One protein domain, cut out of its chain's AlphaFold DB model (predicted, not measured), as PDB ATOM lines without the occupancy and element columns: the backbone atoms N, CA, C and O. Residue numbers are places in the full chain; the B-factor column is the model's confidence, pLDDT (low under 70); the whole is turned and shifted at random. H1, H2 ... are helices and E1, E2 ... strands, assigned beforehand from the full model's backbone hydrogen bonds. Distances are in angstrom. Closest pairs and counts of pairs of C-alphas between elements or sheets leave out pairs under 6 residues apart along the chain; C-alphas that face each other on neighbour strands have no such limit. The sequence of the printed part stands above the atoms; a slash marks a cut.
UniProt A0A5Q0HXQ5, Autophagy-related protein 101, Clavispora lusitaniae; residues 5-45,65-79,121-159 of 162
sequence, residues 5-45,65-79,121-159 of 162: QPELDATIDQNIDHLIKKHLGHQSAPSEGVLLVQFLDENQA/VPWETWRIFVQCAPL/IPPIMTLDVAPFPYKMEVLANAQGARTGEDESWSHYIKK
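AT A GLANCE: This is residues 5 to 45, 65 to 79 and 121 to 159 of the 162 residues of the protein "Autophagy-related protein 101" of Clavispora lusitaniae (UniProt A0A5Q0HXQ5). A narrow, twisted sheet of three strands has one long helix, H1, along one face and the short helix H3 standing up from the opposite face. H4 follows H3, and its residues 152 to 159 stick out from the body, while residues 121 to 133 form a long stretch with no named element. The printed part has 95 residues, with four named helices and three named strands in the chain order H1 E1 H2 E2 E3 H3 H4; the class is mixed, helices and strands. The sheet's order is E2 E1 E3, antiparallel throughout. The whole is loose, with a radius of gyration of the C-alphas of 16.2 A, and flat, spanning 48 by 40 by 19 A.

HOW THE PARTS SIT: Begin at the inner strand E1, residues 31 to 40. On one side is the edge strand E2, residues 66 to 76, antiparallel at 164 degrees; look for N 35 and O 72, 2.9 A apart, within hydrogen-bond range. On the other side is the edge strand E3, residues 134 to 139, antiparallel at 158 degrees, with N 36 and O 137 within range at 2.8 A. H1, residues 6 to 24, is on the sheet at a height of 9.0 A, over E1 and running along the strands, at 23 degrees to E1 on the local plane. Its closest C-alphas to E1 are those of Leu 24 and Ser 31, 5.3 A apart. H3, residues 142 to 147, is on the opposite face at a height of 8.6 A, over E1, and stands up from the sheet, its line rising 46 degrees; the closest C-alphas to E1 are those of Ala 142 and Gly 33, 5.1 A. H4, residues 151 to 159, is close to H3 but not clearly touching, about perpendicular at 89 degrees; the closest C-alphas are those of Gly 144 and Glu 151, 7.5 A. H2, residues 42 to 45, is only just not on the sheet, with 4 pairs of C-alphas within 10 A. In H1 and H4 every O i to N i+4 pair is within hydrogen-bond range; H3 has 0 of 2, but 2 of 3 O i to N i+3 pairs, and H2 is too short for an i+4 pair.

IN THESE COORDINATES: Find C-alpha 6 at (168.318, 212.014, 178.369), where H1 begins its 25.2 A. E1 runs 29.7 A from C-alpha 31 at (193.218, 220.857, 165.407), E2 runs 28.4 A and E3 15.8 A. H2 and H3 are short, at 5.1 A and 9.5 A; H4 runs 12.2 A to C-alpha 159 at (207.325, 194.239, 171.019).

THE WHOLE: The two C-alphas farthest apart are those of Ser 28 and Met 125, 48.6 A. Residues 46 to 64 and 80 to 120 are not printed, leaving C-alpha gaps of 7.3 A and 40.6 A. Of the links printed whole, none is long. Mean pLDDT of the printed part is 79.7; it is under 70 at residues 26 to 28, 42 to 45, 79 and 142 to 155.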
ATOM      1  N   GLN A   5     165.718 210.754 174.972       79.56
ATOM      2  CA  GLN A   5     166.631 209.848 175.664       79.56
ATOM      3  C   GLN A   5     167.695 210.672 176.399       79.56
ATOM      4  O   GLN A   5     168.777 210.912 175.860       79.56
ATOM      5  N   PRO A   6     167.427 211.104 177.647       85.19
ATOM      6  CA  PRO A   6     168.318 212.014 178.369       85.19
ATOM      7  C   PRO A   6     169.695 211.404 178.657       85.19
ATOM      8  O   PRO A   6     170.690 212.120 178.708       85.19
ATOM      9  N   GLU A   7     169.777 210.081 178.823       84.75
ATOM     10  CA  GLU A   7     171.054 209.385 179.022       84.75
ATOM     11  C   GLU A   7     171.918 209.378 177.751       84.75
ATOM     12  O   GLU A   7     173.141 209.514 177.835       84.75
ATOM     13  N   LEU A   8     171.293 209.257 176.573       84.88
ATOM     14  CA  LEU A   8     171.989 209.337 175.289       84.88
ATOM     15  C   LEU A   8     172.539 210.748 175.074       84.88
ATOM     16  O   LEU A   8     173.728 210.887 174.796       84.88
ATOM     17  N   ASP A   9     171.705 211.773 175.273       87.81
ATOM     18  CA  ASP A   9     172.116 213.179 175.169       87.81
ATOM     19  C   ASP A   9     173.299 213.471 176.114       87.81
ATOM     20  O   ASP A   9     174.336 213.970 175.677       87.81
ATOM     21  N   ALA A  10     173.219 213.042 177.380       90.38
ATOM     22  CA  ALA A  10     174.309 213.213 178.346       90.38
ATOM     23  C   ALA A  10     175.605 212.495 177.924       90.38
ATOM     24  O   ALA A  10     176.708 213.012 178.123       90.38
ATOM     25  N   THR A  11     175.492 211.305 177.325       89.38
ATOM     26  CA  THR A  11     176.653 210.551 176.832       89.38
ATOM     27  C   THR A  11     177.294 211.239 175.626       89.38
ATOM     28  O   THR A  11     178.524 211.272 175.516       89.38
ATOM     29  N   ILE A  12     176.484 211.796 174.723       90.88
ATOM     30  CA  ILE A  12     176.958 212.587 173.583       90.88
ATOM     31  C   ILE A  12     177.716 213.816 174.092       90.88
ATOM     32  O   ILE A  12     178.875 214.003 173.717       90.88
ATOM     33  N   ASP A  13     177.120 214.583 175.006       92.88
ATOM     34  CA  ASP A  13     177.733 215.782 175.585       92.88
ATOM     35  C   ASP A  13     179.070 215.463 176.267       92.88
ATOM     36  O   ASP A  13     180.078 216.127 176.020       92.88
ATOM     37  N   GLN A  14     179.133 214.381 177.052       93.75
ATOM     38  CA  GLN A  14     180.374 213.944 177.698       93.75
ATOM     39  C   GLN A  14     181.480 213.604 176.684       93.75
ATOM     40  O   GLN A  14     182.657 213.907 176.912       93.75
ATOM     41  N   ASN A  15     181.135 212.957 175.567       92.31
ATOM     42  CA  ASN A  15     182.105 212.617 174.525       92.31
ATOM     43  C   ASN A  15     182.560 213.853 173.741       92.31
ATOM     44  O   ASN A  15     183.747 213.962 173.433       92.31
ATOM     45  N   ILE A  16     181.656 214.797 173.467       91.75
ATOM     46  CA  ILE A  16     181.991 216.086 172.848       91.75
ATOM     47  C   ILE A  16     182.959 216.862 173.746       91.75
ATOM     48  O   ILE A  16     184.009 217.306 173.282       91.75
ATOM     49  N   ASP A  17     182.675 216.946 175.044       92.75
ATOM     50  CA  ASP A  17     183.556 217.584 176.021       92.75
ATOM     51  C   ASP A  17     184.945 216.940 176.055       92.75
ATOM     52  O   ASP A  17     185.964 217.637 176.099       92.75
ATOM     53  N   HIS A  18     185.007 215.606 176.028       91.62
ATOM     54  CA  HIS A  18     186.275 214.886 175.955       91.62
ATOM     55  C   HIS A  18     187.026 215.166 174.653       91.62
ATOM     56  O   HIS A  18     188.237 215.389 174.698       91.62
ATOM     57  N   LEU A  19     186.335 215.185 173.512       90.38
ATOM     58  CA  LEU A  19     186.918 215.505 172.211       90.38
ATOM     59  C   LEU A  19     187.534 216.906 172.227       90.38
ATOM     60  O   LEU A  19     188.695 217.074 171.847       90.38
ATOM     61  N   ILE A  20     186.790 217.889 172.734       89.00
ATOM     62  CA  ILE A  20     187.246 219.274 172.824       89.00
ATOM     63  C   ILE A  20     188.482 219.369 173.719       89.00
ATOM     64  O   ILE A  20     189.517 219.870 173.282       89.00
ATOM     65  N   LYS A  21     188.412 218.841 174.945       88.56
ATOM     66  CA  LYS A  21     189.516 218.919 175.917       88.56
ATOM     67  C   LYS A  21     190.783 218.226 175.423       88.56
ATOM     68  O   LYS A  21     191.878 218.732 175.648       88.56
ATOM     69  N   LYS A  22     190.640 217.068 174.774       85.12
ATOM     70  CA  LYS A  22     191.771 216.217 174.390       85.12
ATOM     71  C   LYS A  22     192.412 216.635 173.067       85.12
ATOM     72  O   LYS A  22     193.629 216.550 172.948       85.12
ATOM     73  N   HIS A  23     191.616 217.080 172.093       83.56
ATOM     74  CA  HIS A  23     192.093 217.300 170.725       83.56
ATOM     75  C   HIS A  23     191.931 218.733 170.221       83.56
ATOM     76  O   HIS A  23     192.779 219.190 169.463       83.56
ATOM     77  N   LEU A  24     190.887 219.455 170.643       82.31
ATOM     78  CA  LEU A  24     190.483 220.715 169.997       82.31
ATOM     79  C   LEU A  24     190.744 221.972 170.848       82.31
ATOM     80  O   LEU A  24     190.491 223.088 170.406       82.31
ATOM     81  N   GLY A  25     191.264 221.821 172.071       71.38
ATOM     82  CA  GLY A  25     191.474 222.930 173.012       71.38
ATOM     83  C   GLY A  25     192.577 223.926 172.627       71.38
ATOM     84  O   GLY A  25     192.661 225.003 173.217       71.38
ATOM     85  N   HIS A  26     193.420 223.604 171.641       68.94
ATOM     86  CA  HIS A  26     194.498 224.481 171.180       68.94
ATOM     87  C   HIS A  26     193.985 225.400 170.063       68.94
ATOM     88  O   HIS A  26     193.930 225.009 168.904       68.94
ATOM     89  N   GLN A  27     193.614 226.635 170.415       65.00
ATOM     90  CA  GLN A  27     192.997 227.586 169.473       65.00
ATOM     91  C   GLN A  27     193.990 228.254 168.507       65.00
ATOM     92  O   GLN A  27     193.578 228.840 167.511       65.00
ATOM     93  N   SER A  28     195.295 228.166 168.779       66.56
ATOM     94  CA  SER A  28     196.345 228.834 167.997       66.56
ATOM     95  C   SER A  28     196.772 228.083 166.730       66.56
ATOM     96  O   SER A  28     197.520 228.638 165.927       66.56
ATOM     97  N   ALA A  29     196.311 226.846 166.529       71.56
ATOM     98  CA  ALA A  29     196.627 226.028 165.363       71.56
ATOM     99  C   ALA A  29     195.405 225.200 164.928       71.56
ATOM    100  O   ALA A  29     194.531 224.929 165.754       71.56
ATOM    101  N   PRO A  30     195.326 224.781 163.650       77.19
ATOM    102  CA  PRO A  30     194.345 223.790 163.230       77.19
ATOM    103  C   PRO A  30     194.443 222.545 164.112       77.19
ATOM    104  O   PRO A  30     195.539 222.034 164.351       77.19
ATOM    105  N   SER A  31     193.300 222.061 164.582       85.81
ATOM    106  CA  SER A  31     193.218 220.857 165.407       85.81
ATOM    107  C   SER A  31     192.272 219.840 164.791       85.81
ATOM    108  O   SER A  31     191.322 220.184 164.088       85.81
ATOM    109  N   GLU A  32     192.560 218.565 165.034       88.19
ATOM    110  CA  GLU A  32     191.798 217.448 164.490       88.19
ATOM    111  C   GLU A  32     191.520 216.428 165.587       88.19
ATOM    112  O   GLU A  32     192.378 216.153 166.427       88.19
ATOM    113  N   GLY A  33     190.337 215.829 165.551       90.38
ATOM    114  CA  GLY A  33     189.953 214.739 166.433       90.38
ATOM    115  C   GLY A  33     189.058 213.740 165.713       90.38
ATOM    116  O   GLY A  33     188.530 214.020 164.634       90.38
ATOM    117  N   VAL A  34     188.902 212.555 166.301       91.75
ATOM    118  CA  VAL A  34     188.054 211.500 165.736       91.75
ATOM    119  C   VAL A  34     187.135 210.949 166.809       91.75
ATOM    120  O   VAL A  34     187.596 210.486 167.854       91.75
ATOM    121  N   LEU A  35     185.837 210.985 166.519       93.12
ATOM    122  CA  LEU A  35     184.812 210.312 167.299       93.12
ATOM    123  C   LEU A  35     184.486 208.974 166.629       93.12
ATOM    124  O   LEU A  35     184.113 208.921 165.459       93.12
ATOM    125  N   LEU A  36     184.652 207.891 167.376       93.69
ATOM    126  CA  LEU A  36     184.293 206.541 166.978       93.69
ATOM    127  C   LEU A  36     182.914 206.208 167.550       93.69
ATOM    128  O   LEU A  36     182.717 206.314 168.759       93.69
ATOM    129  N   VAL A  37     181.993 205.758 166.703       94.19
ATOM    130  CA  VAL A  37     180.690 205.212 167.108       94.19
ATOM    131  C   VAL A  37     180.600 203.780 166.605       94.19
ATOM    132  O   VAL A  37     180.844 203.516 165.432       94.19
ATOM    133  N   GLN A  38     180.277 202.840 167.481       93.56
ATOM    134  CA  GLN A  38     180.199 201.420 167.147       93.56
ATOM    135  C   GLN A  38     178.846 200.869 167.558       93.56
ATOM    136  O   GLN A  38     178.463 201.034 168.714       93.56
ATOM    137  N   PHE A  39     178.167 200.179 166.647       92.31
ATOM    138  CA  PHE A  39     176.964 199.413 166.954       92.31
ATOM    139  C   PHE A  39     177.333 197.945 167.125       92.31
ATOM    140  O   PHE A  39     178.074 197.376 166.322       92.31
ATOM    141  N   LEU A  40     176.850 197.345 168.206       89.44
ATOM    142  CA  LEU A  40     177.267 196.042 168.704       89.44
ATOM    143  C   LEU A  40     176.146 195.018 168.527       89.44
ATOM    144  O   LEU A  40     174.965 195.359 168.584       89.44
ATOM    145  N   ASP A  41     176.515 193.751 168.331       82.62
ATOM    146  CA  ASP A  41     175.552 192.649 168.269       82.62
ATOM    147  C   ASP A  41     175.491 191.930 169.625       82.62
ATOM    148  O   ASP A  41     176.436 191.251 170.047       82.62
ATOM    149  N   GLU A  42     174.363 192.069 170.326       69.38
ATOM    150  CA  GLU A  42     174.148 191.423 171.622       69.38
ATOM    151  C   GLU A  42     174.079 189.885 171.510       69.38
ATOM    152  O   GLU A  42     174.437 189.169 172.451       69.38
ATOM    153  N   ASN A  43     173.662 189.348 170.356       64.81
ATOM    154  CA  ASN A  43     173.530 187.907 170.143       64.81
ATOM    155  C   ASN A  43     174.896 187.233 170.012       64.81
ATOM    156  O   ASN A  43     175.114 186.167 170.593       64.81
ATOM    157  N   GLN A  44     175.846 187.881 169.335       58.91
ATOM    158  CA  GLN A  44     177.242 187.433 169.267       58.91
ATOM    159  C   GLN A  44     177.890 187.419 170.659       58.91
ATOM    160  O   GLN A  44     178.577 186.462 171.025       58.91
ATOM    161  N   ALA A  45     177.607 188.435 171.481       55.28
ATOM    162  CA  ALA A  45     178.101 188.504 172.856       55.28
ATOM    163  C   ALA A  45     177.528 187.381 173.746       55.28
ATOM    164  O   ALA A  45     178.235 186.835 174.597       55.28
ATOM    165  N   VAL A  65     181.327 192.134 169.291       80.31
ATOM    166  CA  VAL A  65     181.871 192.502 167.979       80.31
ATOM    167  C   VAL A  65     180.967 193.579 167.379       80.31
ATOM    168  O   VAL A  65     179.748 193.374 167.343       80.31
ATOM    169  N   PRO A  66     181.518 194.720 166.933       90.50
ATOM    170  CA  PRO A  66     180.721 195.714 166.243       90.50
ATOM    171  C   PRO A  66     180.287 195.167 164.883       90.50
ATOM    172  O   PRO A  66     181.122 194.698 164.111       90.50
ATOM    173  N   TRP A  67     178.991 195.221 164.587       91.62
ATOM    174  CA  TRP A  67     178.480 194.928 163.243       91.62
ATOM    175  C   TRP A  67     178.545 196.165 162.341       91.62
ATOM    176  O   TRP A  67     178.534 196.035 161.121       91.62
ATOM    177  N   GLU A  68     178.683 197.354 162.934       93.62
ATOM    178  CA  GLU A  68     178.909 198.599 162.211       93.62
ATOM    179  C   GLU A  68     179.786 199.561 163.020       93.62
ATOM    180  O   GLU A  68     179.759 199.590 164.254       93.62
ATOM    181  N   THR A  69     180.625 200.330 162.328       93.75
ATOM    182  CA  THR A  69     181.545 201.296 162.935       93.75
ATOM    183  C   THR A  69     181.619 202.557 162.086       93.75
ATOM    184  O   THR A  69     181.980 202.505 160.913       93.75
ATOM    185  N   TRP A  70     181.359 203.696 162.717       95.19
ATOM    186  CA  TRP A  70     181.459 205.029 162.143       95.19
ATOM    187  C   TRP A  70     182.645 205.769 162.748       95.19
ATOM    188  O   TRP A  70     182.806 205.825 163.968       95.19
ATOM    189  N   ARG A  71     183.475 206.361 161.891       94.44
ATOM    190  CA  ARG A  71     184.576 207.247 162.286       94.44
ATOM    191  C   ARG A  71     184.263 208.648 161.790       94.44
ATOM    192  O   ARG A  71     184.285 208.899 160.589       94.44
ATOM    193  N   ILE A  72     183.966 209.547 162.717       93.19
ATOM    194  CA  ILE A  72     183.624 210.936 162.429       93.19
ATOM    195  C   ILE A  72     184.875 211.777 162.661       93.19
ATOM    196  O   ILE A  72     185.331 211.940 163.794       93.19
ATOM    197  N   PHE A  73     185.442 212.292 161.573       92.12
ATOM    198  CA  PHE A  73     186.604 213.173 161.612       92.12
ATOM    199  C   PHE A  73     186.147 214.611 161.834       92.12
ATOM    200  O   PHE A  73     185.382 215.153 161.039       92.12
ATOM    201  N   VAL A  74     186.639 215.236 162.897       91.19
ATOM    202  CA  VAL A  74     186.320 216.616 163.260       91.19
ATOM    203  C   VAL A  74     187.574 217.457 163.102       91.19
ATOM    204  O   VAL A  74     188.619 217.129 163.659       91.19
ATOM    205  N   GLN A  75     187.470 218.542 162.340       88.75
ATOM    206  CA  GLN A  75     188.534 219.529 162.180       88.75
ATOM    207  C   GLN A  75     188.053 220.872 162.719       88.75
ATOM    208  O   GLN A  75     186.976 221.344 162.355       88.75
ATOM    209  N   CYS A  76     188.867 221.505 163.554       84.38
ATOM    210  CA  CYS A  76     188.627 222.855 164.032       84.38
ATOM    211  C   CYS A  76     189.585 223.824 163.346       84.38
ATOM    212  O   CYS A  76     190.808 223.668 163.396       84.38
ATOM    213  N   ALA A  77     189.009 224.843 162.712       76.81
ATOM    214  CA  ALA A  77     189.775 225.957 162.180       76.81
ATOM    215  C   ALA A  77     190.377 226.772 163.341       76.81
ATOM    216  O   ALA A  77     189.701 226.966 164.357       76.81
ATOM    217  N   PRO A  78     191.616 227.273 163.205       72.19
ATOM    218  CA  PRO A  78     192.199 228.159 164.201       72.19
ATOM    219  C   PRO A  78     191.380 229.450 164.258       72.19
ATOM    220  O   PRO A  78     191.202 230.137 163.248       72.19
ATOM    221  N   LEU A  79     190.878 229.787 165.441       64.31
ATOM    222  CA  LEU A  79     190.331 231.115 165.695       64.31
ATOM    223  C   LEU A  79     191.520 232.027 166.000       64.31
ATOM    224  O   LEU A  79     192.374 231.685 166.815       64.31
ATOM    225  N   ILE A 121     172.235 195.176 158.467       90.31
ATOM    226  CA  ILE A 121     171.623 195.591 159.732       90.31
ATOM    227  C   ILE A 121     170.997 194.360 160.416       90.31
ATOM    228  O   ILE A 121     170.135 193.703 159.820       90.31
ATOM    229  N   PRO A 122     171.383 194.026 161.663       88.81
ATOM    230  CA  PRO A 122     170.808 192.897 162.380       88.81
ATOM    231  C   PRO A 122     169.299 193.070 162.603       88.81
ATOM    232  O   PRO A 122     168.814 194.190 162.777       88.81
ATOM    233  N   PRO A 123     168.528 191.976 162.651       87.31
ATOM    234  CA  PRO A 123     167.096 192.079 162.884       87.31
ATOM    235  C   PRO A 123     166.791 192.629 164.290       87.31
ATOM    236  O   PRO A 123     167.435 192.266 165.275       87.31
ATOM    237  N   ILE A 124     165.792 193.515 164.378       83.69
ATOM    238  CA  ILE A 124     165.383 194.184 165.622       83.69
ATOM    239  C   ILE A 124     164.662 193.183 166.528       83.69
ATOM    240  O   ILE A 124     163.611 192.655 166.167       83.69
ATOM    241  N   MET A 125     165.231 192.930 167.706       78.62
ATOM    242  CA  MET A 125     164.720 191.946 168.670       78.62
ATOM    243  C   MET A 125     164.008 192.577 169.877       78.62
ATOM    244  O   MET A 125     163.509 191.845 170.731       78.62
ATOM    245  N   THR A 126     163.977 193.909 169.981       80.25
ATOM    246  CA  THR A 126     163.394 194.638 171.121       80.25
ATOM    247  C   THR A 126     162.438 195.735 170.648       80.25
ATOM    248  O   THR A 126     162.410 196.084 169.469       80.25
ATOM    249  N   LEU A 127     161.625 196.253 171.570       81.12
ATOM    250  CA  LEU A 127     160.747 197.407 171.334       81.12
ATOM    251  C   LEU A 127     161.382 198.723 171.816       81.12
ATOM    252  O   LEU A 127     160.702 199.747 171.858       81.12
ATOM    253  N   ASP A 128     162.657 198.695 172.214       78.62
ATOM    254  CA  ASP A 128     163.365 199.886 172.673       78.62
ATOM    255  C   ASP A 128     163.578 200.858 171.511       78.62
ATOM    256  O   ASP A 128     163.853 200.457 170.380       78.62
ATOM    257  N   VAL A 129     163.506 202.157 171.808       76.38
ATOM    258  CA  VAL A 129     163.728 203.230 170.818       76.38
ATOM    259  C   VAL A 129     165.137 203.158 170.212       76.38
ATOM    260  O   VAL A 129     165.325 203.476 169.042       76.38
ATOM    261  N   ALA A 130     166.114 202.690 170.995       79.06
ATOM    262  CA  ALA A 130     167.479 202.413 170.560       79.06
ATOM    263  C   ALA A 130     167.741 200.895 170.649       79.06
ATOM    264  O   ALA A 130     168.274 200.426 171.655       79.06
ATOM    265  N   PRO A 131     167.348 200.108 169.629       82.31
ATOM    266  CA  PRO A 131     167.338 198.645 169.715       82.31
ATOM    267  C   PRO A 131     168.731 198.008 169.618       82.31
ATOM    268  O   PRO A 131     168.895 196.829 169.934       82.31
ATOM    269  N   PHE A 132     169.736 198.761 169.164       87.69
ATOM    270  CA  PHE A 132     171.103 198.274 169.005       87.69
ATOM    271  C   PHE A 132     172.010 198.847 170.096       87.69
ATOM    272  O   PHE A 132     172.136 200.072 170.195       87.69
ATOM    273  N   PRO A 133     172.691 197.997 170.887       88.44
ATOM    274  CA  PRO A 133     173.710 198.466 171.812       88.44
ATOM    275  C   PRO A 133     174.818 199.204 171.059       88.44
ATOM    276  O   PRO A 133     175.217 198.789 169.969       88.44
ATOM    277  N   TYR A 134     175.349 200.272 171.648       89.81
ATOM    278  CA  TYR A 134     176.385 201.082 171.019       89.81
ATOM    279  C   TYR A 134     177.502 201.460 171.995       89.81
ATOM    280  O   TYR A 134     177.355 201.384 173.216       89.81
ATOM    281  N   LYS A 135     178.634 201.887 171.437       90.75
ATOM    282  CA  LYS A 135     179.758 202.484 172.161       90.75
ATOM    283  C   LYS A 135     180.231 203.732 171.420       90.75
ATOM    284  O   LYS A 135     180.349 203.709 170.197       90.75
ATOM    285  N   MET A 136     180.539 204.791 172.168       91.94
ATOM    286  CA  MET A 136     181.200 205.993 171.657       91.94
ATOM    287  C   MET A 136     182.580 206.160 172.297       91.94
ATOM    288  O   MET A 136     182.746 205.886 173.487       91.94
ATOM    289  N   GLU A 137     183.574 206.573 171.510       92.00
ATOM    290  CA  GLU A 137     184.947 206.775 171.982       92.00
ATOM    291  C   GLU A 137     185.675 207.888 171.214       92.00
ATOM    292  O   GLU A 137     185.583 207.987 169.993       92.00
ATOM    293  N   VAL A 138     186.464 208.697 171.926       91.62
ATOM    294  CA  VAL A 138     187.359 209.707 171.340       91.62
ATOM    295  C   VAL A 138     188.755 209.113 171.130       91.62
ATOM    296  O   VAL A 138     189.506 208.894 172.093       91.62
ATOM    297  N   LEU A 139     189.130 208.886 169.868       88.56
ATOM    298  CA  LEU A 139     190.405 208.252 169.515       88.56
ATOM    299  C   LEU A 139     191.594 209.171 169.793       88.56
ATOM    300  O   LEU A 139     191.553 210.360 169.510       88.56
ATOM    301  N   ALA A 140     192.681 208.603 170.324       74.56
ATOM    302  CA  ALA A 140     193.868 209.360 170.724       74.56
ATOM    303  C   ALA A 140     194.728 209.872 169.554       74.56
ATOM    304  O   ALA A 140     195.435 210.862 169.731       74.56
ATOM    305  N   ASN A 141     194.677 209.230 168.384       71.06
ATOM    306  CA  ASN A 141     195.462 209.617 167.213       71.06
ATOM    307  C   ASN A 141     194.545 209.876 166.011       71.06
ATOM    308  O   ASN A 141     194.050 208.942 165.380       71.06
ATOM    309  N   ALA A 142     194.324 211.150 165.685       61.66
ATOM    310  CA  ALA A 142     193.499 211.532 164.544       61.66
ATOM    311  C   ALA A 142     194.162 211.184 163.198       61.66
ATOM    312  O   ALA A 142     193.467 210.836 162.243       61.66
ATOM    313  N   GLN A 143     195.498 211.227 163.126       57.47
ATOM    314  CA  GLN A 143     196.260 210.949 161.909       57.47
ATOM    315  C   GLN A 143     196.347 209.445 161.603       57.47
ATOM    316  O   GLN A 143     196.126 209.059 160.458       57.47
ATOM    317  N   GLY A 144     196.578 208.593 162.610       53.84
ATOM    318  CA  GLY A 144     196.568 207.126 162.450       53.84
ATOM    319  C   GLY A 144     195.168 206.553 162.189       53.84
ATOM    320  O   GLY A 144     194.997 205.591 161.443       53.84
ATOM    321  N   ALA A 145     194.126 207.202 162.715       55.72
ATOM    322  CA  ALA A 145     192.741 206.784 162.492       55.72
ATOM    323  C   ALA A 145     192.246 207.002 161.048       55.72
ATOM    324  O   ALA A 145     191.305 206.326 160.623       55.72
ATOM    325  N   ARG A 146     192.858 207.926 160.286       57.09
ATOM    326  CA  ARG A 146     192.526 208.186 158.870       57.09
ATOM    327  C   ARG A 146     193.054 207.110 157.926       57.09
ATOM    328  O   ARG A 146     192.403 206.829 156.925       57.09
ATOM    329  N   THR A 147     194.210 206.524 158.229       55.91
ATOM    330  CA  THR A 147     194.852 205.517 157.371       55.91
ATOM    331  C   THR A 147     194.341 204.103 157.635       55.91
ATOM    332  O   THR A 147     194.590 203.213 156.829       55.91
ATOM    333  N   GLY A 148     193.593 203.888 158.724       53.22
ATOM    334  CA  GLY A 148     193.077 202.565 159.081       53.22
ATOM    335  C   GLY A 148     194.178 201.556 159.417       53.22
ATOM    336  O   GLY A 148     193.896 200.364 159.483       53.22
ATOM    337  N   GLU A 149     195.414 202.017 159.623       48.16
ATOM    338  CA  GLU A 149     196.505 201.169 160.079       48.16
ATOM    339  C   GLU A 149     196.293 200.886 161.563       48.16
ATOM    340  O   GLU A 149     196.451 201.756 162.420       48.16
ATOM    341  N   ASP A 150     195.890 199.653 161.855       49.38
ATOM    342  CA  ASP A 150     195.777 199.122 163.202       49.38
ATOM    343  C   ASP A 150     197.125 199.267 163.928       49.38
ATOM    344  O   ASP A 150     198.010 198.414 163.834       49.38
ATOM    345  N   GLU A 151     197.270 200.336 164.714       55.25
ATOM    346  CA  GLU A 151     198.417 200.583 165.601       55.25
ATOM    347  C   GLU A 151     198.717 199.369 166.500       55.25
ATOM    348  O   GLU A 151     199.854 199.160 166.924       55.25
ATOM    349  N   SER A 152     197.706 198.526 166.740       55.28
ATOM    350  CA  SER A 152     197.806 197.251 167.447       55.28
ATOM    351  C   SER A 152     198.807 196.281 166.803       55.28
ATOM    352  O   SER A 152     199.619 195.691 167.519       55.28
ATOM    353  N   TRP A 153     198.826 196.168 165.471       55.81
ATOM    354  CA  TRP A 153     199.756 195.290 164.752       55.81
ATOM    355  C   TRP A 153     201.180 195.838 164.769       55.81
ATOM    356  O   TRP A 153     202.121 195.110 165.086       55.81
ATOM    357  N   SER A 154     201.343 197.135 164.512       58.47
ATOM    358  CA  SER A 154     202.648 197.804 164.538       58.47
ATOM    359  C   SER A 154     203.282 197.763 165.932       58.47
ATOM    360  O   SER A 154     204.487 197.542 166.067       58.47
ATOM    361  N   HIS A 155     202.479 197.919 166.988       62.75
ATOM    362  CA  HIS A 155     202.956 197.846 168.366       62.75
ATOM    363  C   HIS A 155     203.293 196.411 168.795       62.75
ATOM    364  O   HIS A 155     204.302 196.192 169.468       62.75
ATOM    365  N   TYR A 156     202.501 195.429 168.355       70.38
ATOM    366  CA  TYR A 156     202.775 194.012 168.583       70.38
ATOM    367  C   TYR A 156     204.073 193.558 167.902       70.38
ATOM    368  O   TYR A 156     204.905 192.922 168.545       70.38
ATOM    369  N   ILE A 157     204.296 193.945 166.642       70.69
ATOM    370  CA  ILE A 157     205.533 193.630 165.909       70.69
ATOM    371  C   ILE A 157     206.742 194.256 166.602       70.69
ATOM    372  O   ILE A 157     207.747 193.584 166.807       70.69
ATOM    373  N   LYS A 158     206.634 195.515 167.034       74.19
ATOM    374  CA  LYS A 158     207.729 196.201 167.726       74.19
ATOM    375  C   LYS A 158     208.107 195.513 169.040       74.19
ATOM    376  O   LYS A 158     209.284 195.358 169.322       74.19
ATOM    377  N   LYS A 159     207.117 195.021 169.790       74.50
ATOM    378  CA  LYS A 159     207.325 194.239 171.019       74.50
ATOM    379  C   LYS A 159     207.969 192.865 170.776       74.50
ATOM    380  O   LYS A 159     208.529 192.298 171.701       74.50
TER     381      LYS A 159